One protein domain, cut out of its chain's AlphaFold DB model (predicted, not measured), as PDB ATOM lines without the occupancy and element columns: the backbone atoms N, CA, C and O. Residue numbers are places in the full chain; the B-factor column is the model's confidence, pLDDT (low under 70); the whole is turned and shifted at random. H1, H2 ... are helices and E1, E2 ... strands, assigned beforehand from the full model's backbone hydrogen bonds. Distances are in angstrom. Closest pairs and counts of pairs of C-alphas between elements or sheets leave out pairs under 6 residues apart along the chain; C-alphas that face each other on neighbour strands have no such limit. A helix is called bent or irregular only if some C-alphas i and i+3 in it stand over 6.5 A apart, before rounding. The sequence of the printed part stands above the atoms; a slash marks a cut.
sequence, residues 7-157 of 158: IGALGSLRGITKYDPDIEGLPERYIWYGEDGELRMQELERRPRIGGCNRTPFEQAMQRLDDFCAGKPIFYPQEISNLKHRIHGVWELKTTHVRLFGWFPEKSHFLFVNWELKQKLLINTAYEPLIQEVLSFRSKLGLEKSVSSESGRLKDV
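What this domain is: This is residues 7 to 157 of the 158 residues of an uncharacterized protein of Asaia bogorensis NBRC 16594 (UniProt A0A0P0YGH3). A strongly twisted sheet of five strands runs through the middle of this domain, with the long helix H5 slantwise over one face and H3 across the other; H2 lies over strand E5, the short H1, H6 and H7 graze the sheet near the end of E4 at Glu 106, and H4 grazes it near the start of E4 at Val 98. The long strands E4 and E5 lie side by side nearest the mean of the C-alphas. The printed part has 151 residues, with seven named helices and five named strands in the order H1 E1 H2 H3 E2 E3 E4 E5 H4 H5 H6 H7. The sheet is mixed, in the order E1 E5 E4 E3 E2, and the class is mixed, helices and strands. The whole is compact, with a radius of gyration of the C-alphas of 14.5 A, and rounded, spanning 41 by 40 by 29 A.

Where its parts are: Start at C-alpha 7, printed at (249.747, 261.489, 188.313), where H1, residues 7 to 10, begins. After residues 11 to 29, which hold no named element, find strand E1 at residues 30 to 33, then helix H2 at 37 to 45, 12.5 A long, and helix H3 at 57 to 69, 18.6 A. Next come the strands E2, residues 80 to 82, E3, residues 91 to 94, and E4, residues 98 to 106, which runs 23.6 A from C-alpha 98 at (246.971, 242.741, 207.133). Strand E5, residues 109 to 117, spans 23.2 A and bends by 65 degrees at residue 113. Helix H4 takes residues 118 to 122, and H5, residues 124 to 140, runs 26.6 A to C-alpha 140 at (260.515, 263.302, 200.493). H5 is irregular, only just: C-alphas 124 and 127 are 6.6 A apart. H6, residues 147 to 150, and H7, residues 154 to 157, come last.

How they stand to each other: Begin with edge strand E1, parallel to E5, where N 112 and O 32 are 2.7 A apart, within hydrogen-bond range. E2, E3, E4 and E5 form a meander, each strand the antiparallel neighbour of the one before, in three hairpins. Look for N 92 and O 81 at 2.9 A between E3 and E2, N 93 and O 100 at 2.8 A between E4 and E3, and N 101 and O 114 at 2.8 A between E5 and E4. H3 and H5 lie on opposite faces of the sheet, giving three layers, helices on both faces. H5 is over E5 and E4 at a height of 9.2 A; its closest C-alphas to E5 are those of Val 134 and Val 113, 5.9 A apart. H3 is over E4 and E3 at a height of 8.0 A. H2 is over E5 at a height of 8.8 A, and touches residues 57 to 59 of H3, with the C-alphas of Glu 45 and Phe 58 closest at 5.0 A and a steep tilt of 46 degrees, opposite ways. H6 and H7 touch only at the corner, and only just, with 3 pairs of C-alphas within 8 A; the closest are those of Val 147 and Val 157, 6.1 A apart. Every O i to N i+4 pair is within hydrogen-bond range in H2 and H3, against 10 of 13 in H5 and 0 of 1 in H4, where 1 of 2 O i to N i+3 pairs is; H1, H6 and H7 are too short for an O i to N i+4 pair.

The domain as a whole: The C-alphas farthest apart are those of Gly 8 and Gly 51, 42.0 A. The printed part has no cut, and its long links are H1 to E1 and H2 to H3. Mean pLDDT of the printed part is 87.7; look for values under 70 at residues 7 to 9, 11, 84 to 88, 124 to 125 and 144 to 151 of this model.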
ATOM      1  N   ILE A   7     249.557 262.779 189.003       68.25
ATOM      2  CA  ILE A   7     249.747 261.489 188.313       68.25
ATOM      3  C   ILE A   7     250.928 261.479 187.334       68.25
ATOM      4  O   ILE A   7     251.724 260.539 187.343       68.25
ATOM      5  N   GLY A   8     251.058 262.512 186.495       66.38
ATOM      6  CA  GLY A   8     252.177 262.623 185.555       66.38
ATOM      7  C   GLY A   8     253.510 262.766 186.290       66.38
ATOM      8  O   GLY A   8     254.514 262.204 185.864       66.38
ATOM      9  N   ALA A   9     253.493 263.452 187.438       67.69
ATOM     10  CA  ALA A   9     254.647 263.537 188.321       67.69
ATOM     11  C   ALA A   9     254.952 262.178 188.972       67.69
ATOM     12  O   ALA A   9     256.089 261.730 188.878       67.69
ATOM     13  N   LEU A  10     253.959 261.476 189.538       71.31
ATOM     14  CA  LEU A  10     254.126 260.172 190.198       71.31
ATOM     15  C   LEU A  10     254.821 259.146 189.299       71.31
ATOM     16  O   LEU A  10     255.779 258.522 189.737       71.31
ATOM     17  N   GLY A  11     254.405 259.028 188.033       67.31
ATOM     18  CA  GLY A  11     255.035 258.108 187.075       67.31
ATOM     19  C   GLY A  11     256.477 258.466 186.687       67.31
ATOM     20  O   GLY A  11     257.160 257.656 186.068       67.31
ATOM     21  N   SER A  12     256.944 259.667 187.037       70.25
ATOM     22  CA  SER A  12     258.309 260.152 186.787       70.25
ATOM     23  C   SER A  12     259.173 260.246 188.053       70.25
ATOM     24  O   SER A  12     260.383 260.464 187.962       70.25
ATOM     25  N   LEU A  13     258.570 260.091 189.238       77.06
ATOM     26  CA  LEU A  13     259.267 260.165 190.517       77.06
ATOM     27  C   LEU A  13     260.028 258.860 190.764       77.06
ATOM     28  O   LEU A  13     259.473 257.764 190.712       77.06
ATOM     29  N   ARG A  14     261.326 258.980 191.057       75.50
ATOM     30  CA  ARG A  14     262.150 257.828 191.442       75.50
ATOM     31  C   ARG A  14     261.595 257.186 192.713       75.50
ATOM     32  O   ARG A  14     261.240 257.893 193.652       75.50
ATOM     33  N   GLY A  15     261.587 255.855 192.742       81.00
ATOM     34  CA  GLY A  15     261.137 255.083 193.903       81.00
ATOM     35  C   GLY A  15     259.620 254.950 194.020       81.00
ATOM     36  O   GLY A  15     259.152 254.509 195.061       81.00
ATOM     37  N   ILE A  16     258.854 255.326 192.989       90.12
ATOM     38  CA  ILE A  16     257.425 255.024 192.900       90.12
ATOM     39  C   ILE A  16     257.196 254.092 191.716       90.12
ATOM     40  O   ILE A  16     257.567 254.425 190.591       90.12
ATOM     41  N   THR A  17     256.536 252.961 191.956       92.25
ATOM     42  CA  THR A  17     256.132 252.035 190.890       92.25
ATOM     43  C   THR A  17     254.619 251.903 190.855       92.25
ATOM     44  O   THR A  17     253.956 251.874 191.891       92.25
ATOM     45  N   LYS A  18     254.037 251.840 189.658       93.44
ATOM     46  CA  LYS A  18     252.605 251.585 189.499       93.44
ATOM     47  C   LYS A  18     252.320 250.102 189.745       93.44
ATOM     48  O   LYS A  18     252.991 249.261 189.160       93.44
ATOM     49  N   TYR A  19     251.313 249.797 190.558       94.50
ATOM     50  CA  TYR A  19     250.793 248.434 190.659       94.50
ATOM     51  C   TYR A  19     250.048 248.060 189.373       94.50
ATOM     52  O   TYR A  19     249.245 248.860 188.879       94.50
ATOM     53  N   ASP A  20     250.313 246.862 188.852       93.69
ATOM     54  CA  ASP A  20     249.613 246.291 187.702       93.69
ATOM     55  C   ASP A  20     248.593 245.248 188.196       93.69
ATOM     56  O   ASP A  20     249.003 244.169 188.630       93.69
ATOM     57  N   PRO A  21     247.292 245.591 188.252       92.50
ATOM     58  CA  PRO A  21     246.270 244.716 188.816       92.50
ATOM     59  C   PRO A  21     245.898 243.581 187.858       92.50
ATOM     60  O   PRO A  21     245.699 243.807 186.664       92.50
ATOM     61  N   ASP A  22     245.695 242.379 188.398       92.81
ATOM     62  CA  ASP A  22     245.173 241.238 187.638       92.81
ATOM     63  C   ASP A  22     243.636 241.288 187.617       92.81
ATOM     64  O   ASP A  22     242.943 240.644 188.409       92.81
ATOM     65  N   ILE A  23     243.091 242.162 186.767       92.69
ATOM     66  CA  ILE A  23     241.650 242.413 186.648       92.69
ATOM     67  C   ILE A  23     241.187 242.364 185.193       92.69
ATOM     68  O   ILE A  23     241.923 242.687 184.262       92.69
ATOM     69  N   GLU A  24     239.916 242.017 184.993       91.25
ATOM     70  CA  GLU A  24     239.278 242.151 183.686       91.25
ATOM     71  C   GLU A  24     238.939 243.623 183.407       91.25
ATOM     72  O   GLU A  24     238.186 244.257 184.147       91.25
ATOM     73  N   GLY A  25     239.455 244.156 182.299       92.00
ATOM     74  CA  GLY A  25     239.159 245.514 181.844       92.00
ATOM     75  C   GLY A  25     240.128 246.574 182.369       92.00
ATOM     76  O   GLY A  25     241.263 246.286 182.739       92.00
ATOM     77  N   LEU A  26     239.698 247.838 182.317       91.50
ATOM     78  CA  LEU A  26     240.516 248.966 182.762       91.50
ATOM     79  C   LEU A  26     240.297 249.238 184.257       91.50
ATOM     80  O   LEU A  26     239.152 249.198 184.710       91.50
ATOM     81  N   PRO A  27     241.355 249.577 185.015       93.38
ATOM     82  CA  PRO A  27     241.218 249.949 186.418       93.38
ATOM     83  C   PRO A  27     240.396 251.234 186.588       93.38
ATOM     84  O   PRO A  27     240.668 252.254 185.950       93.38
ATOM     85  N   GLU A  28     239.428 251.201 187.504       95.19
ATOM     86  CA  GLU A  28     238.681 252.381 187.960       95.19
ATOM     87  C   GLU A  28     239.470 253.188 189.001       95.19
ATOM     88  O   GLU A  28     239.269 254.393 189.151       95.19
ATOM     89  N   ARG A  29     240.368 252.520 189.737       95.69
ATOM     90  CA  ARG A  29     241.242 253.128 190.749       95.69
ATOM     91  C   ARG A  29     242.665 252.597 190.615       95.69
ATOM     92  O   ARG A  29     242.891 251.509 190.095       95.69
ATOM     93  N   TYR A  30     243.636 253.341 191.127       95.81
ATOM     94  CA  TYR A  30     245.054 253.062 190.924       95.81
ATOM     95  C   TYR A  30     245.794 252.908 192.242       95.81
ATOM     96  O   TYR A  30     245.588 253.690 193.172       95.81
ATOM     97  N   ILE A  31     246.699 251.935 192.290       96.31
ATOM     98  CA  ILE A  31     247.636 251.758 193.393       96.31
ATOM     99  C   ILE A  31     249.052 252.047 192.908       96.31
ATOM    100  O   ILE A  31     249.442 251.702 191.793       96.31
ATOM    101  N   TRP A  32     249.812 252.696 193.776       95.75
ATOM    102  CA  TRP A  32     251.219 253.003 193.592       95.75
ATOM    103  C   TRP A  32     251.987 252.464 194.787       95.75
ATOM    104  O   TRP A  32     251.539 252.597 195.923       95.75
ATOM    105  N   TYR A  33     253.139 251.872 194.539       94.81
ATOM    106  CA  TYR A  33     254.095 251.477 195.555       94.81
ATOM    107  C   TYR A  33     255.081 252.615 195.776       94.81
ATOM    108  O   TYR A  33     255.608 253.160 194.812       94.81
ATOM    109  N   GLY A  34     255.294 252.994 197.034       91.69
ATOM    110  CA  GLY A  34     256.361 253.904 197.434       91.69
ATOM    111  C   GLY A  34     257.727 253.226 197.435       91.69
ATOM    112  O   GLY A  34     257.867 252.086 196.989       91.69
ATOM    113  N   GLU A  35     258.723 253.926 197.979       84.62
ATOM    114  CA  GLU A  35     260.090 253.411 198.100       84.62
ATOM    115  C   GLU A  35     260.055 252.070 198.857       84.62
ATOM    116  O   GLU A  35     259.449 251.962 199.924       84.62
ATOM    117  N   ASP A  36     260.612 251.028 198.232       88.12
ATOM    118  CA  ASP A  36     260.605 249.626 198.683       88.12
ATOM    119  C   ASP A  36     259.237 248.921 198.765       88.12
ATOM    120  O   ASP A  36     259.142 247.809 199.289       88.12
ATOM    121  N   GLY A  37     258.162 249.497 198.221       89.56
ATOM    122  CA  GLY A  37     256.825 248.896 198.295       89.56
ATOM    123  C   GLY A  37     256.745 247.491 197.676       89.56
ATOM    124  O   GLY A  37     256.133 246.601 198.263       89.56
ATOM    125  N   GLU A  38     257.429 247.241 196.557       89.31
ATOM    126  CA  GLU A  38     257.518 245.895 195.962       89.31
ATOM    127  C   GLU A  38     258.277 244.911 196.854       89.31
ATOM    128  O   GLU A  38     257.809 243.797 197.093       89.31
ATOM    129  N   LEU A  39     259.424 245.329 197.398       92.81
ATOM    130  CA  LEU A  39     260.209 244.515 198.324       92.81
ATOM    131  C   LEU A  39     259.366 244.135 199.548       92.81
ATOM    132  O   LEU A  39     259.370 242.988 199.990       92.81
ATOM    133  N   ARG A  40     258.564 245.071 200.052       94.69
ATOM    134  CA  ARG A  40     257.629 244.829 201.152       94.69
ATOM    135  C   ARG A  40     256.537 243.840 200.800       94.69
ATOM    136  O   ARG A  40     256.170 243.031 201.653       94.69
ATOM    137  N   MET A  41     256.023 243.875 199.577       94.56
ATOM    138  CA  MET A  41     255.070 242.867 199.116       94.56
ATOM    139  C   MET A  41     255.727 241.480 199.039       94.56
ATOM    140  O   MET A  41     255.126 240.512 199.501       94.56
ATOM    141  N   GLN A  42     256.988 241.382 198.602       94.69
ATOM    142  CA  GLN A  42     257.758 240.125 198.643       94.69
ATOM    143  C   GLN A  42     258.003 239.632 200.081       94.69
ATOM    144  O   GLN A  42     257.970 238.433 200.362       94.69
ATOM    145  N   GLU A  43     258.232 240.532 201.039       95.88
ATOM    146  CA  GLU A  43     258.323 240.162 202.458       95.88
ATOM    147  C   GLU A  43     256.994 239.639 203.016       95.88
ATOM    148  O   GLU A  43     256.991 238.741 203.867       95.88
ATOM    149  N   LEU A  44     255.871 240.198 202.557       95.69
ATOM    150  CA  LEU A  44     254.533 239.742 202.923       95.69
ATOM    151  C   LEU A  44     254.223 238.369 202.317       95.69
ATOM    152  O   LEU A  44     253.637 237.531 202.999       95.69
ATOM    153  N   GLU A  45     254.651 238.120 201.079       96.44
ATOM    154  CA  GLU A  45     254.517 236.834 200.379       96.44
ATOM    155  C   GLU A  45     255.148 235.678 201.161       96.44
ATOM    156  O   GLU A  45     254.571 234.597 201.276       96.44
ATOM    157  N   ARG A  46     256.289 235.931 201.809       95.19
ATOM    158  CA  ARG A  46     256.985 234.944 202.650       95.19
ATOM    159  C   ARG A  46     256.267 234.643 203.970       95.19
ATOM    160  O   ARG A  46     256.730 233.794 204.736       95.19
ATOM    161  N   ARG A  47     255.176 235.345 204.305       94.38
ATOM    162  CA  ARG A  47     254.450 235.119 205.561       94.38
ATOM    163  C   ARG A  47     253.568 233.877 205.454       94.38
ATOM    164  O   ARG A  47     252.777 233.760 204.518       94.38
ATOM    165  N   PRO A  48     253.632 232.972 206.447       93.19
ATOM    166  CA  PRO A  48     252.794 231.791 206.435       93.19
ATOM    167  C   PRO A  48     251.322 232.175 206.590       93.19
ATOM    168  O   PRO A  48     250.963 233.241 207.103       93.19
ATOM    169  N   ARG A  49     250.455 231.250 206.186       92.56
ATOM    170  CA  ARG A  49     249.025 231.328 206.465       92.56
ATOM    171  C   ARG A  49     248.792 231.467 207.971       92.56
ATOM    172  O   ARG A  49     249.363 230.728 208.768       92.56
ATOM    173  N   ILE A  50     247.920 232.398 208.342       90.38
ATOM    174  CA  ILE A  50     247.466 232.580 209.722       90.38
ATOM    175  C   ILE A  50     246.161 231.796 209.890       90.38
ATOM    176  O   ILE A  50     245.324 231.782 208.984       90.38
ATOM    177  N   GLY A  51     246.016 231.093 211.017       87.00
ATOM    178  CA  GLY A  51     244.870 230.219 211.282       87.00
ATOM    179  C   GLY A  51     243.522 230.937 211.152       87.00
ATOM    180  O   GLY A  51     243.404 232.120 211.460       87.00
ATOM    181  N   GLY A  52     242.498 230.209 210.698       80.12
ATOM    182  CA  GLY A  52     241.142 230.746 210.534       80.12
ATOM    183  C   GLY A  52     240.866 231.437 209.193       80.12
ATOM    184  O   GLY A  52     239.817 232.057 209.041       80.12
ATOM    185  N   CYS A  53     241.763 231.338 208.203       81.94
ATOM    186  CA  CYS A  53     241.513 231.839 206.849       81.94
ATOM    187  C   CYS A  53     242.093 230.924 205.764       81.94
ATOM    188  O   CYS A  53     243.162 230.337 205.923       81.94
ATOM    189  N   ASN A  54     241.388 230.843 204.632       89.94
ATOM    190  CA  ASN A  54     241.792 230.051 203.468       89.94
ATOM    191  C   ASN A  54     242.843 230.739 202.588       89.94
ATOM    192  O   ASN A  54     243.317 230.122 201.638       89.94
ATOM    193  N   ARG A  55     243.202 231.990 202.902       93.62
ATOM    194  CA  ARG A  55     244.168 232.796 202.155       93.62
ATOM    195  C   ARG A  55     245.354 233.191 203.028       93.62
ATOM    196  O   ARG A  55     245.172 233.516 204.205       93.62
ATOM    197  N   THR A  56     246.557 233.208 202.466       96.50
ATOM    198  CA  THR A  56     247.745 233.789 203.107       96.50
ATOM    199  C   THR A  56     247.563 235.302 203.305       96.50
ATOM    200  O   THR A  56     246.699 235.918 202.675       96.50
ATOM    201  N   PRO A  57     248.342 235.938 204.197       96.94
ATOM    202  CA  PRO A  57     248.335 237.394 204.336       96.94
ATOM    203  C   PRO A  57     248.581 238.132 203.009       96.94
ATOM    204  O   PRO A  57     247.919 239.131 202.739       96.94
ATOM    205  N   PHE A  58     249.475 237.604 202.171       97.50
ATOM    206  CA  PHE A  58     249.763 238.141 200.845       97.50
ATOM    207  C   PHE A  58     248.574 238.020 199.892       97.50
ATOM    208  O   PHE A  58     248.129 239.029 199.363       97.50
ATOM    209  N   GLU A  59     247.976 236.833 199.760       97.12
ATOM    210  CA  GLU A  59     246.780 236.626 198.924       97.12
ATOM    211  C   GLU A  59     245.617 237.535 199.351       97.12
ATOM    212  O   GLU A  59     244.861 238.037 198.521       97.12
ATOM    213  N   GLN A  60     245.466 237.780 200.657       96.38
ATOM    214  CA  GLN A  60     244.479 238.731 201.171       96.38
ATOM    215  C   GLN A  60     244.784 240.172 200.739       96.38
ATOM    216  O   GLN A  60     243.852 240.916 200.439       96.38
ATOM    217  N   ALA A  61     246.057 240.578 200.765       97.25
ATOM    218  CA  ALA A  61     246.482 241.905 200.338       97.25
ATOM    219  C   ALA A  61     246.283 242.080 198.831       97.25
ATOM    220  O   ALA A  61     245.601 243.022 198.447       97.25
ATOM    221  N   MET A  62     246.768 241.144 198.009       97.31
ATOM    222  CA  MET A  62     246.629 241.178 196.548       97.31
ATOM    223  C   MET A  62     245.167 241.272 196.120       97.31
ATOM    224  O   MET A  62     244.795 242.233 195.457       97.31
ATOM    225  N   GLN A  63     244.299 240.400 196.651       96.44
ATOM    226  CA  GLN A  63     242.863 240.491 196.380       96.44
ATOM    227  C   GLN A  63     242.293 241.869 196.740       96.44
ATOM    228  O   GLN A  63     241.453 242.395 196.019       96.44
ATOM    229  N   ARG A  64     242.719 242.464 197.864       96.94
ATOM    230  CA  ARG A  64     242.254 243.797 198.269       96.94
ATOM    231  C   ARG A  64     242.745 244.886 197.313       96.94
ATOM    232  O   ARG A  64     242.002 245.842 197.098       96.94
ATOM    233  N   LEU A  65     243.961 244.765 196.778       97.19
ATOM    234  CA  LEU A  65     244.497 245.687 195.777       97.19
ATOM    235  C   LEU A  65     243.708 245.578 194.465       97.19
ATOM    236  O   LEU A  65     243.242 246.596 193.958       97.19
ATOM    237  N   ASP A  66     243.464 244.360 193.983       97.31
ATOM    238  CA  ASP A  66     242.690 244.118 192.760       97.31
ATOM    239  C   ASP A  66     241.241 244.583 192.909       97.31
ATOM    240  O   ASP A  66     240.720 245.294 192.054       97.31
ATOM    241  N   ASP A  67     240.596 244.274 194.038       96.81
ATOM    242  CA  ASP A  67     239.235 244.726 194.345       96.81
ATOM    243  C   ASP A  67     239.144 246.257 194.391       96.81
ATOM    244  O   ASP A  67     238.167 246.839 193.914       96.81
ATOM    245  N   PHE A  68     240.161 246.917 194.956       96.88
ATOM    246  CA  PHE A  68     240.252 248.372 194.963       96.88
ATOM    247  C   PHE A  68     240.372 248.918 193.536       96.88
ATOM    248  O   PHE A  68     239.604 249.813 193.177       96.88
ATOM    249  N   CYS A  69     241.290 248.367 192.732       97.62
ATOM    250  CA  CYS A  69     241.526 248.780 191.350       97.62
ATOM    251  C   CYS A  69     240.320 248.539 190.436       97.62
ATOM    252  O   CYS A  69     240.000 249.399 189.620       97.62
ATOM    253  N   ALA A  70     239.599 247.436 190.633       96.94
ATOM    254  CA  ALA A  70     238.357 247.112 189.935       96.94
ATOM    255  C   ALA A  70     237.158 247.975 190.374       96.94
ATOM    256  O   ALA A  70     236.033 247.717 189.960       96.94
ATOM    257  N   GLY A  71     237.353 248.952 191.267       95.62
ATOM    258  CA  GLY A  71     236.289 249.864 191.680       95.62
ATOM    259  C   GLY A  71     235.253 249.252 192.621       95.62
ATOM    260  O   GLY A  71     234.266 249.920 192.949       95.62
ATOM    261  N   LYS A  72     235.479 248.030 193.136       96.00
ATOM    262  CA  LYS A  72     234.504 247.344 193.996       96.00
ATOM    263  C   LYS A  72     234.109 248.223 195.194       96.00
ATOM    264  O   LYS A  72     234.921 249.040 195.658       96.00
ATOM    265  N   PRO A  73     232.869 248.090 195.702       93.81
ATOM    266  CA  PRO A  73     232.443 248.798 196.903       93.81
ATOM    267  C   PRO A  73     233.381 248.499 198.076       93.81
ATOM    268  O   PRO A  73     233.733 247.345 198.307       93.81
ATOM    269  N   ILE A  74     233.769 249.540 198.816       92.69
ATOM    270  CA  ILE A  74     234.628 249.423 200.000       92.69
ATOM    271  C   ILE A  74     233.887 249.990 201.205       92.69
ATOM    272  O   ILE A  74     233.401 251.125 201.173       92.69
ATOM    273  N   PHE A  75     233.823 249.217 202.284       92.44
ATOM    274  CA  PHE A  75     233.083 249.595 203.485       92.44
ATOM    275  C   PHE A  75     233.951 250.384 204.478       92.44
ATOM    276  O   PHE A  75     234.959 249.894 204.992       92.44
ATOM    277  N   TYR A  76     233.542 251.616 204.791       89.44
ATOM    278  CA  TYR A  76     234.173 252.450 205.820       89.44
ATOM    279  C   TYR A  76     233.473 252.291 207.180       89.44
ATOM    280  O   TYR A  76     232.248 252.418 207.227       89.44
ATOM    281  N   PRO A  77     234.208 252.151 208.305       89.75
ATOM    282  CA  PRO A  77     235.671 252.093 208.445       89.75
ATOM    283  C   PRO A  77     236.266 250.665 208.434       89.75
ATOM    284  O   PRO A  77     237.410 250.472 208.858       89.75
ATOM    285  N   GLN A  78     235.492 249.638 208.068       92.38
ATOM    286  CA  GLN A  78     235.845 248.222 208.261       92.38
ATOM    287  C   GLN A  78     236.940 247.725 207.314       92.38
ATOM    288  O   GLN A  78     237.759 246.899 207.715       92.38
ATOM    289  N   GLU A  79     236.962 248.230 206.087       94.31
ATOM    290  CA  GLU A  79     237.854 247.792 205.009       94.31
ATOM    291  C   GLU A  79     238.831 248.875 204.568       94.31
ATOM    292  O   GLU A  79     239.913 248.589 204.061       94.31
ATOM    293  N   ILE A  80     238.458 250.126 204.799       94.50
ATOM    294  CA  ILE A  80     239.322 251.278 204.641       94.50
ATOM    295  C   ILE A  80     239.003 252.266 205.743       94.50
ATOM    296  O   ILE A  80     237.834 252.518 206.044       94.50
ATOM    297  N   SER A  81     240.021 252.859 206.343       91.81
ATOM    298  CA  SER A  81     239.787 253.982 207.234       91.81
ATOM    299  C   SER A  81     240.899 254.999 207.203       91.81
ATOM    300  O   SER A  81     242.069 254.692 207.010       91.81
ATOM    301  N   ASN A  82     240.492 256.231 207.457       90.75
ATOM    302  CA  ASN A  82     241.388 257.300 207.826       90.75
ATOM    303  C   ASN A  82     241.693 257.159 209.321       90.75
ATOM    304  O   ASN A  82     240.759 257.083 210.129       90.75
ATOM    305  N   LEU A  83     242.972 257.114 209.681       86.25
ATOM    306  CA  LEU A  83     243.448 256.939 211.056       86.25
ATOM    307  C   LEU A  83     243.272 258.231 211.902       86.25
ATOM    308  O   LEU A  83     244.252 258.773 212.383       86.25
ATOM    309  N   LYS A  84     242.026 258.740 212.047       66.69
ATOM    310  CA  LYS A  84     241.545 259.946 212.800       66.69
ATOM    311  C   LYS A  84     242.515 260.547 213.854       66.69
ATOM    312  O   LYS A  84     243.088 259.807 214.634       66.69
ATOM    313  N   HIS A  85     242.594 261.865 214.114       46.22
ATOM    314  CA  HIS A  85     241.796 263.054 213.745       46.22
ATOM    315  C   HIS A  85     242.758 264.274 213.769       46.22
ATOM    316  O   HIS A  85     243.242 264.613 214.841       46.22
ATOM    317  N   ARG A  86     242.999 264.957 212.631       47.34
ATOM    318  CA  ARG A  86     243.992 266.057 212.443       47.34
ATOM    319  C   ARG A  86     245.439 265.529 212.572       47.34
ATOM    320  O   ARG A  86     245.894 265.250 213.661       47.34
ATOM    321  N   ILE A  87     246.233 265.296 211.531       54.91
ATOM    322  CA  ILE A  87     246.986 266.331 210.786       54.91
ATOM    323  C   ILE A  87     247.621 265.719 209.504       54.91
ATOM    324  O   ILE A  87     248.125 266.440 208.650       54.91
ATOM    325  N   HIS A  88     247.576 264.390 209.321       65.06
ATOM    326  CA  HIS A  88     248.554 263.700 208.466       65.06
ATOM    327  C   HIS A  88     248.020 263.101 207.156       65.06
ATOM    328  O   HIS A  88     248.803 262.914 206.230       65.06
ATOM    329  N   GLY A  89     246.714 262.838 207.017       84.06
ATOM    330  CA  GLY A  89     246.147 262.311 205.761       84.06
ATOM    331  C   GLY A  89     246.532 260.856 205.440       84.06
ATOM    332  O   GLY A  89     246.510 260.465 204.274       84.06
ATOM    333  N   VAL A  90     246.876 260.062 206.458       90.69
ATOM    334  CA  VAL A  90     247.237 258.642 206.314       90.69
ATOM    335  C   VAL A  90     245.992 257.759 206.379       90.69
ATOM    336  O   VAL A  90     245.091 257.958 207.200       90.69
ATOM    337  N   TRP A  91     245.958 256.768 205.499       93.69
ATOM    338  CA  TRP A  91     244.875 255.814 205.330       93.69
ATOM    339  C   TRP A  91     245.386 254.390 205.509       93.69
ATOM    340  O   TRP A  91     246.512 254.072 205.129       93.69
ATOM    341  N   GLU A  92     244.526 253.533 206.055       93.94
ATOM    342  CA  GLU A  92     244.747 252.093 206.132       93.94
ATOM    343  C   GLU A  92     243.730 251.345 205.256       93.94
ATOM    344  O   GLU A  92     242.519 251.522 205.413       93.94
ATOM    345  N   LEU A  93     244.218 250.488 204.356       96.44
ATOM    346  CA  LEU A  93     243.433 249.433 203.711       96.44
ATOM    347  C   LEU A  93     243.524 248.165 204.562       96.44
ATOM    348  O   LEU A  93     244.604 247.751 204.993       96.44
ATOM    349  N   LYS A  94     242.378 247.540 204.823       96.38
ATOM    350  CA  LYS A  94     242.247 246.448 205.785       96.38
ATOM    351  C   LYS A  94     241.897 245.148 205.089       96.38
ATOM    352  O   LYS A  94     240.955 245.054 204.304       96.38
ATOM    353  N   THR A  95     242.606 244.106 205.485       95.56
ATOM    354  CA  THR A  95     242.207 242.722 205.244       95.56
ATOM    355  C   THR A  95     241.923 242.035 206.578       95.56
ATOM    356  O   THR A  95     241.974 242.658 207.646       95.56
ATOM    357  N   THR A  96     241.623 240.739 206.559       94.44
ATOM    358  CA  THR A  96     241.430 239.976 207.796       94.44
ATOM    359  C   THR A  96     242.674 240.044 208.687       94.44
ATOM    360  O   THR A  96     242.549 240.292 209.890       94.44
ATOM    361  N   HIS A  97     243.867 239.922 208.096       95.12
ATOM    362  CA  HIS A  97     245.124 239.815 208.841       95.12
ATOM    363  C   HIS A  97     246.129 240.938 208.604       95.12
ATOM    364  O   HIS A  97     247.043 241.077 209.410       95.12
ATOM    365  N   VAL A  98     245.982 241.734 207.548       96.12
ATOM    366  CA  VAL A  98     246.971 242.741 207.133       96.12
ATOM    367  C   VAL A  98     246.349 244.132 207.176       96.12
ATOM    368  O   VAL A  98     245.151 244.310 206.920       96.12
ATOM    369  N   ARG A  99     247.149 245.126 207.551       96.38
ATOM    370  CA  ARG A  99     246.869 246.548 207.357       96.38
ATOM    371  C   ARG A  99     247.919 247.095 206.407       96.38
ATOM    372  O   ARG A  99     249.103 246.908 206.658       96.38
ATOM    373  N   LEU A 100     247.476 247.705 205.317       97.44
ATOM    374  CA  LEU A 100     248.325 248.361 204.328       97.44
ATOM    375  C   LEU A 100     248.167 249.867 204.527       97.44
ATOM    376  O   LEU A 100     247.038 250.358 204.523       97.44
ATOM    377  N   PHE A 101     249.261 250.593 204.708       95.62
ATOM    378  CA  PHE A 101     249.244 252.017 205.022       95.62
ATOM    379  C   PHE A 101     249.755 252.846 203.856       95.62
ATOM    380  O   PHE A 101     250.669 252.455 203.126       95.62
ATOM    381  N   GLY A 102     249.152 254.018 203.702       94.56
ATOM    382  CA  GLY A 102     249.426 254.896 202.583       94.56
ATOM    383  C   GLY A 102     248.641 256.194 202.648       94.56
ATOM    384  O   GLY A 102     248.099 256.564 203.692       94.56
ATOM    385  N   TRP A 103     248.550 256.893 201.523       93.56
ATOM    386  CA  TRP A 103     247.678 258.058 201.378       93.56
ATOM    387  C   TRP A 103     247.153 258.185 199.951       93.56
ATOM    388  O   TRP A 103     247.583 257.471 199.051       93.56
ATOM    389  N   PHE A 104     246.227 259.119 199.750       92.44
ATOM    390  CA  PHE A 104     245.697 259.476 198.447       92.44
ATOM    391  C   PHE A 104     246.322 260.791 197.981       92.44
ATOM    392  O   PHE A 104     245.864 261.861 198.411       92.44
ATOM    393  N   PRO A 105     247.389 260.754 197.156       88.69
ATOM    394  CA  PRO A 105     247.916 261.960 196.519       88.69
ATOM    395  C   PRO A 105     246.864 262.635 195.629       88.69
ATOM    396  O   PRO A 105     246.786 263.860 195.601       88.69
ATOM    397  N   GLU A 106     246.019 261.837 194.974       89.25
ATOM    398  CA  GLU A 106     244.928 262.269 194.103       89.25
ATOM    399  C   GLU A 106     243.703 261.360 194.299       89.25
ATOM    400  O   GLU A 106     243.810 260.260 194.850       89.25
ATOM    401  N   LYS A 107     242.524 261.828 193.876       90.50
ATOM    402  CA  LYS A 107     241.287 261.044 193.922       90.50
ATOM    403  C   LYS A 107     241.466 259.741 193.139       90.50
ATOM    404  O   LYS A 107     242.025 259.766 192.052       90.50
ATOM    405  N   SER A 108     241.007 258.625 193.701       93.75
ATOM    406  CA  SER A 108     241.117 257.273 193.136       93.75
ATOM    407  C   SER A 108     242.556 256.741 193.010       93.75
ATOM    408  O   SER A 108     242.758 255.681 192.425       93.75
ATOM    409  N   HIS A 109     243.560 257.429 193.564       94.06
ATOM    410  CA  HIS A 109     244.965 257.012 193.534       94.06
ATOM    411  C   HIS A 109     245.461 256.774 194.953       94.06
ATOM    412  O   HIS A 109     245.642 257.725 195.702       94.06
ATOM    413  N   PHE A 110     245.708 255.520 195.319       95.50
ATOM    414  CA  PHE A 110     246.270 255.157 196.614       95.50
ATOM    415  C   PHE A 110     247.767 254.870 196.486       95.50
ATOM    416  O   PHE A 110     248.172 254.026 195.692       95.50
ATOM    417  N   LEU A 111     248.597 255.548 197.273       95.06
ATOM    418  CA  LEU A 111     250.026 255.270 197.367       95.06
ATOM    419  C   LEU A 111     250.297 254.459 198.632       95.06
ATOM    420  O   LEU A 111     250.227 254.987 199.741       95.06
ATOM    421  N   PHE A 112     250.618 253.184 198.446       96.50
ATOM    422  CA  PHE A 112     251.037 252.238 199.468       96.50
ATOM    423  C   PHE A 112     252.504 252.435 199.854       96.50
ATOM    424  O   PHE A 112     253.374 252.476 198.987       96.50
ATOM    425  N   VAL A 113     252.786 252.485 201.154       95.19
ATOM    426  CA  VAL A 113     254.149 252.630 201.681       95.19
ATOM    427  C   VAL A 113     254.563 251.396 202.462       95.19
ATOM    428  O   VAL A 113     255.560 250.768 202.124       95.19
ATOM    429  N   ASN A 114     253.812 251.036 203.503       96.38
ATOM    430  CA  ASN A 114     254.166 249.943 204.405       96.38
ATOM    431  C   ASN A 114     252.947 249.119 204.818       96.38
ATOM    432  O   ASN A 114     251.800 249.449 204.511       96.38
ATOM    433  N   TRP A 115     253.204 248.012 205.510       96.75
ATOM    434  CA  TRP A 115     252.172 247.120 206.011       96.75
ATOM    435  C   TRP A 115     252.547 246.550 207.375       96.75
ATOM    436  O   TRP A 115     253.720 246.470 207.730       96.75
ATOM    437  N   GLU A 116     251.544 246.091 208.124       95.62
ATOM    438  CA  GLU A 116     251.772 245.255 209.302       95.62
ATOM    439  C   GLU A 116     250.621 244.259 209.517       95.62
ATOM    440  O   GLU A 116     249.481 244.460 209.079       95.62
ATOM    441  N   LEU A 117     250.915 243.148 210.196       94.75
ATOM    442  CA  LEU A 117     249.904 242.198 210.637       94.75
ATOM    443  C   LEU A 117     249.031 242.811 211.735       94.75
ATOM    444  O   LEU A 117     249.528 243.280 212.759       94.75
ATOM    445  N   LYS A 118     247.712 242.666 211.591       93.69
ATOM    446  CA  LYS A 118     246.698 243.097 212.565       93.69
ATOM    447  C   LYS A 118     247.053 242.695 213.999       93.69
ATOM    448  O   LYS A 118     246.878 243.489 214.912       93.69
ATOM    449  N   GLN A 119     247.555 241.475 214.204       91.06
ATOM    450  CA  GLN A 119     247.881 240.954 215.537       91.06
ATOM    451  C   GLN A 119     248.984 241.741 216.259       91.06
ATOM    452  O   GLN A 119     248.953 241.850 217.479       91.06
ATOM    453  N   LYS A 120     249.933 242.323 215.518       90.56
ATOM    454  CA  LYS A 120     251.003 243.145 216.098       90.56
ATOM    455  C   LYS A 120     250.551 244.577 216.389       90.56
ATOM    456  O   LYS A 120     251.148 245.248 217.220       90.56
ATOM    457  N   LEU A 121     249.473 245.015 215.743       88.44
ATOM    458  CA  LEU A 121     248.879 246.340 215.914       88.44
ATOM    459  C   LEU A 121     247.945 246.446 217.126       88.44
ATOM    460  O   LEU A 121     247.459 247.529 217.433       88.44
ATOM    461  N   LEU A 122     247.691 245.337 217.829       77.94
ATOM    462  CA  LEU A 122     246.866 245.320 219.044       77.94
ATOM    463  C   LEU A 122     247.522 246.058 220.229       77.94
ATOM    464  O   LEU A 122     246.862 246.316 221.231       77.94
ATOM    465  N   ILE A 123     248.802 246.419 220.110       73.62
ATOM    466  CA  ILE A 123     249.508 247.302 221.038       73.62
ATOM    467  C   ILE A 123     249.372 248.730 220.490       73.62
ATOM    468  O   ILE A 123     249.903 249.020 219.423       73.62
ATOM    469  N   ASN A 124     248.675 249.628 221.200       57.50
ATOM    470  CA  ASN A 124     248.311 250.970 220.700       57.50
ATOM    471  C   ASN A 124     249.484 251.809 220.149       57.50
ATOM    472  O   ASN A 124     249.269 252.664 219.295       57.50
ATOM    473  N   THR A 125     250.721 251.580 220.598       68.62
ATOM    474  CA  THR A 125     251.913 252.301 220.117       68.62
ATOM    475  C   THR A 125     252.457 251.785 218.782       68.62
ATOM    476  O   THR A 125     253.316 252.432 218.190       68.62
ATOM    477  N   ALA A 126     251.966 250.651 218.273       82.50
ATOM    478  CA  ALA A 126     252.480 250.020 217.058       82.50
ATOM    479  C   ALA A 126     252.084 250.749 215.760       82.50
ATOM    480  O   ALA A 126     252.704 250.527 214.725       82.50
ATOM    481  N   TYR A 127     251.076 251.628 215.807       89.31
ATOM    482  CA  TYR A 127     250.650 252.425 214.652       89.31
ATOM    483  C   TYR A 127     251.585 253.603 214.354       89.31
ATOM    484  O   TYR A 127     251.778 253.945 213.189       89.31
ATOM    485  N   GLU A 128     252.172 254.214 215.385       89.25
ATOM    486  CA  GLU A 128     252.926 255.464 215.243       89.25
ATOM    487  C   GLU A 128     254.121 255.339 214.279       89.25
ATOM    488  O   GLU A 128     254.216 256.156 213.362       89.25
ATOM    489  N   PRO A 129     254.985 254.303 214.365       91.19
ATOM    490  CA  PRO A 129     256.107 254.164 213.435       91.19
ATOM    491  C   PRO A 129     255.658 254.022 211.975       91.19
ATOM    492  O   PRO A 129     256.292 254.568 211.076       91.19
ATOM    493  N   LEU A 130     254.536 253.334 211.741       92.25
ATOM    494  CA  LEU A 130     253.995 253.096 210.403       92.25
ATOM    495  C   LEU A 130     253.441 254.387 209.793       92.25
ATOM    496  O   LEU A 130     253.661 254.657 208.614       92.25
ATOM    497  N   ILE A 131     252.770 255.209 210.606       91.62
ATOM    498  CA  ILE A 131     252.276 256.533 210.213       91.62
ATOM    499  C   ILE A 131     253.446 257.473 209.904       91.62
ATOM    500  O   ILE A 131     253.437 258.128 208.861       91.62
ATOM    501  N   GLN A 132     254.458 257.531 210.777       91.06
ATOM    502  CA  GLN A 132     255.630 258.393 210.582       91.06
ATOM    503  C   GLN A 132     256.388 258.055 209.307       91.06
ATOM    504  O   GLN A 132     256.876 258.945 208.615       91.06
ATOM    505  N   GLU A 133     256.448 256.779 208.952       92.56
ATOM    506  CA  GLU A 133     257.091 256.369 207.720       92.56
ATOM    507  C   GLU A 133     256.329 256.837 206.470       92.56
ATOM    508  O   GLU A 133     256.936 257.373 205.542       92.56
ATOM    509  N   VAL A 134     254.995 256.717 206.469       92.38
ATOM    510  CA  VAL A 134     254.154 257.254 205.388       92.38
ATOM    511  C   VAL A 134     254.377 258.758 205.232       92.38
ATOM    512  O   VAL A 134     254.525 259.254 204.115       92.38
ATOM    513  N   LEU A 135     254.434 259.488 206.347       90.25
ATOM    514  CA  LEU A 135     254.663 260.933 206.345       90.25
ATOM    515  C   LEU A 135     256.057 261.297 205.849       90.25
ATOM    516  O   LEU A 135     256.184 262.179 205.004       90.25
ATOM    517  N   SER A 136     257.085 260.596 206.327       90.25
ATOM    518  CA  SER A 136     258.463 260.795 205.886       90.25
ATOM    519  C   SER A 136     258.582 260.591 204.379       90.25
ATOM    520  O   SER A 136     259.142 261.441 203.685       90.25
ATOM    521  N   PHE A 137     257.987 259.516 203.853       91.06
ATOM    522  CA  PHE A 137     257.988 259.261 202.419       91.06
ATOM    523  C   PHE A 137     257.225 260.344 201.646       91.06
ATOM    524  O   PHE A 137     257.745 260.876 200.667       91.06
ATOM    525  N   ARG A 138     256.044 260.764 202.119       88.69
ATOM    526  CA  ARG A 138     255.292 261.867 201.499       88.69
ATOM    527  C   ARG A 138     256.102 263.165 201.436       88.69
ATOM    528  O   ARG A 138     256.123 263.811 200.387       88.69
ATOM    529  N   SER A 139     256.779 263.528 202.525       87.94
ATOM    530  CA  SER A 139     257.607 264.736 202.587       87.94
ATOM    531  C   SER A 139     258.808 264.670 201.648       87.94
ATOM    532  O   SER A 139     259.110 265.665 200.992       87.94
ATOM    533  N   LYS A 140     259.446 263.499 201.491       87.81
ATOM    534  CA  LYS A 140     260.515 263.302 200.493       87.81
ATOM    535  C   LYS A 140     260.043 263.579 199.061       87.81
ATOM    536  O   LYS A 140     260.815 264.100 198.262       87.81
ATOM    537  N   LEU A 141     258.792 263.248 198.735       84.12
ATOM    538  CA  LEU A 141     258.222 263.478 197.402       84.12
ATOM    539  C   LEU A 141     257.803 264.937 197.154       84.12
ATOM    540  O   LEU A 141     257.429 265.279 196.035       84.12
ATOM    541  N   GLY A 142     257.811 265.795 198.181       79.75
ATOM    542  CA  GLY A 142     257.301 267.166 198.088       79.75
ATOM    543  C   GLY A 142     255.779 267.252 197.895       79.75
ATOM    544  O   GLY A 142     255.259 268.304 197.524       79.75
ATOM    545  N   LEU A 143     255.046 266.161 198.149       71.56
ATOM    546  CA  LEU A 143     253.595 266.053 197.944       71.56
ATOM    547  C   LEU A 143     252.813 266.416 199.214       71.56
ATOM    548  O   LEU A 143     251.986 265.648 199.706       71.56
ATOM    549  N   GLU A 144     253.091 267.595 199.772       65.94
ATOM    550  CA  GLU A 144     252.471 268.029 201.032       65.94
ATOM    551  C   GLU A 144     250.983 268.367 200.886       65.94
ATOM    552  O   GLU A 144     250.202 268.146 201.813       65.94
ATOM    553  N   LYS A 145     250.571 268.847 199.705       64.44
ATOM    554  CA  LYS A 145     249.156 268.994 199.350       64.44
ATOM    555  C   LYS A 145     248.662 267.696 198.720       64.44
ATOM    556  O   LYS A 145     249.163 267.280 197.680       64.44
ATOM    557  N   SER A 146     247.678 267.074 199.355       67.06
ATOM    558  CA  SER A 146     247.038 265.847 198.874       67.06
ATOM    559  C   SER A 146     245.543 265.865 199.178       67.06
ATOM    560  O   SER A 146     245.119 266.452 200.175       67.06
ATOM    561  N   VAL A 147     244.740 265.161 198.382       63.03
ATOM    562  CA  VAL A 147     243.288 265.033 198.620       63.03
ATOM    563  C   VAL A 147     243.007 264.465 200.019       63.03
ATOM    564  O   VAL A 147     242.115 264.919 200.743       63.03
ATOM    565  N   SER A 148     243.854 263.533 200.463       63.62
ATOM    566  CA  SER A 148     243.859 263.009 201.827       63.62
ATOM    567  C   SER A 148     243.991 264.062 202.930       63.62
ATOM    568  O   SER A 148     243.413 263.884 204.004       63.62
ATOM    569  N   SER A 149     244.785 265.114 202.707       57.78
ATOM    570  CA  SER A 149     245.051 266.162 203.701       57.78
ATOM    571  C   SER A 149     243.910 267.175 203.842       57.78
ATOM    572  O   SER A 149     243.834 267.855 204.862       57.78
ATOM    573  N   GLU A 150     242.998 267.240 202.866       63.09
ATOM    574  CA  GLU A 150     241.977 268.292 202.791       63.09
ATOM    575  C   GLU A 150     240.620 267.885 203.381       63.09
ATOM    576  O   GLU A 150     240.006 268.683 204.086       63.09
ATOM    577  N   SER A 151     240.141 266.657 203.138       66.12
ATOM    578  CA  SER A 151     238.772 266.279 203.539       66.12
ATOM    579  C   SER A 151     238.684 265.127 204.542       66.12
ATOM    580  O   SER A 151     237.748 265.052 205.339       66.12
ATOM    581  N   GLY A 152     239.647 264.200 204.537       74.12
ATOM    582  CA  GLY A 152     239.653 263.020 205.410       74.12
ATOM    583  C   GLY A 152     238.430 262.085 205.295       74.12
ATOM    584  O   GLY A 152     238.350 261.089 206.016       74.12
ATOM    585  N   ARG A 153     237.481 262.379 204.399       85.19
ATOM    586  CA  ARG A 153     236.272 261.597 204.118       85.19
ATOM    587  C   ARG A 153     236.515 260.668 202.937       85.19
ATOM    588  O   ARG A 153     237.132 261.061 201.952       85.19
ATOM    589  N   LEU A 154     235.956 259.459 203.007       85.88
ATOM    590  CA  LEU A 154     236.178 258.431 201.988       85.88
ATOM    591  C   LEU A 154     235.724 258.875 200.588       85.88
ATOM    592  O   LEU A 154     236.456 258.706 199.624       85.88
ATOM    593  N   LYS A 155     234.544 259.493 200.491       87.94
ATOM    594  CA  LYS A 155     233.964 259.939 199.212       87.94
ATOM    595  C   LYS A 155     234.809 260.966 198.450       87.94
ATOM    596  O   LYS A 155     234.573 261.176 197.268       87.94
ATOM    597  N   ASP A 156     235.725 261.637 199.143       85.75
ATOM    598  CA  ASP A 156     236.546 262.684 198.547       85.75
ATOM    599  C   ASP A 156     237.865 262.114 198.010       85.75
ATOM    600  O   ASP A 156     238.464 262.724 197.134       85.75
ATOM    601  N   VAL A 157     238.284 260.929 198.479       83.50
ATOM    602  CA  VAL A 157     239.514 260.246 198.040       83.50
ATOM    603  C   VAL A 157     239.277 259.074 197.083       83.50
ATOM    604  O   VAL A 157     240.216 258.681 196.395       83.50
TER     605      VAL A 157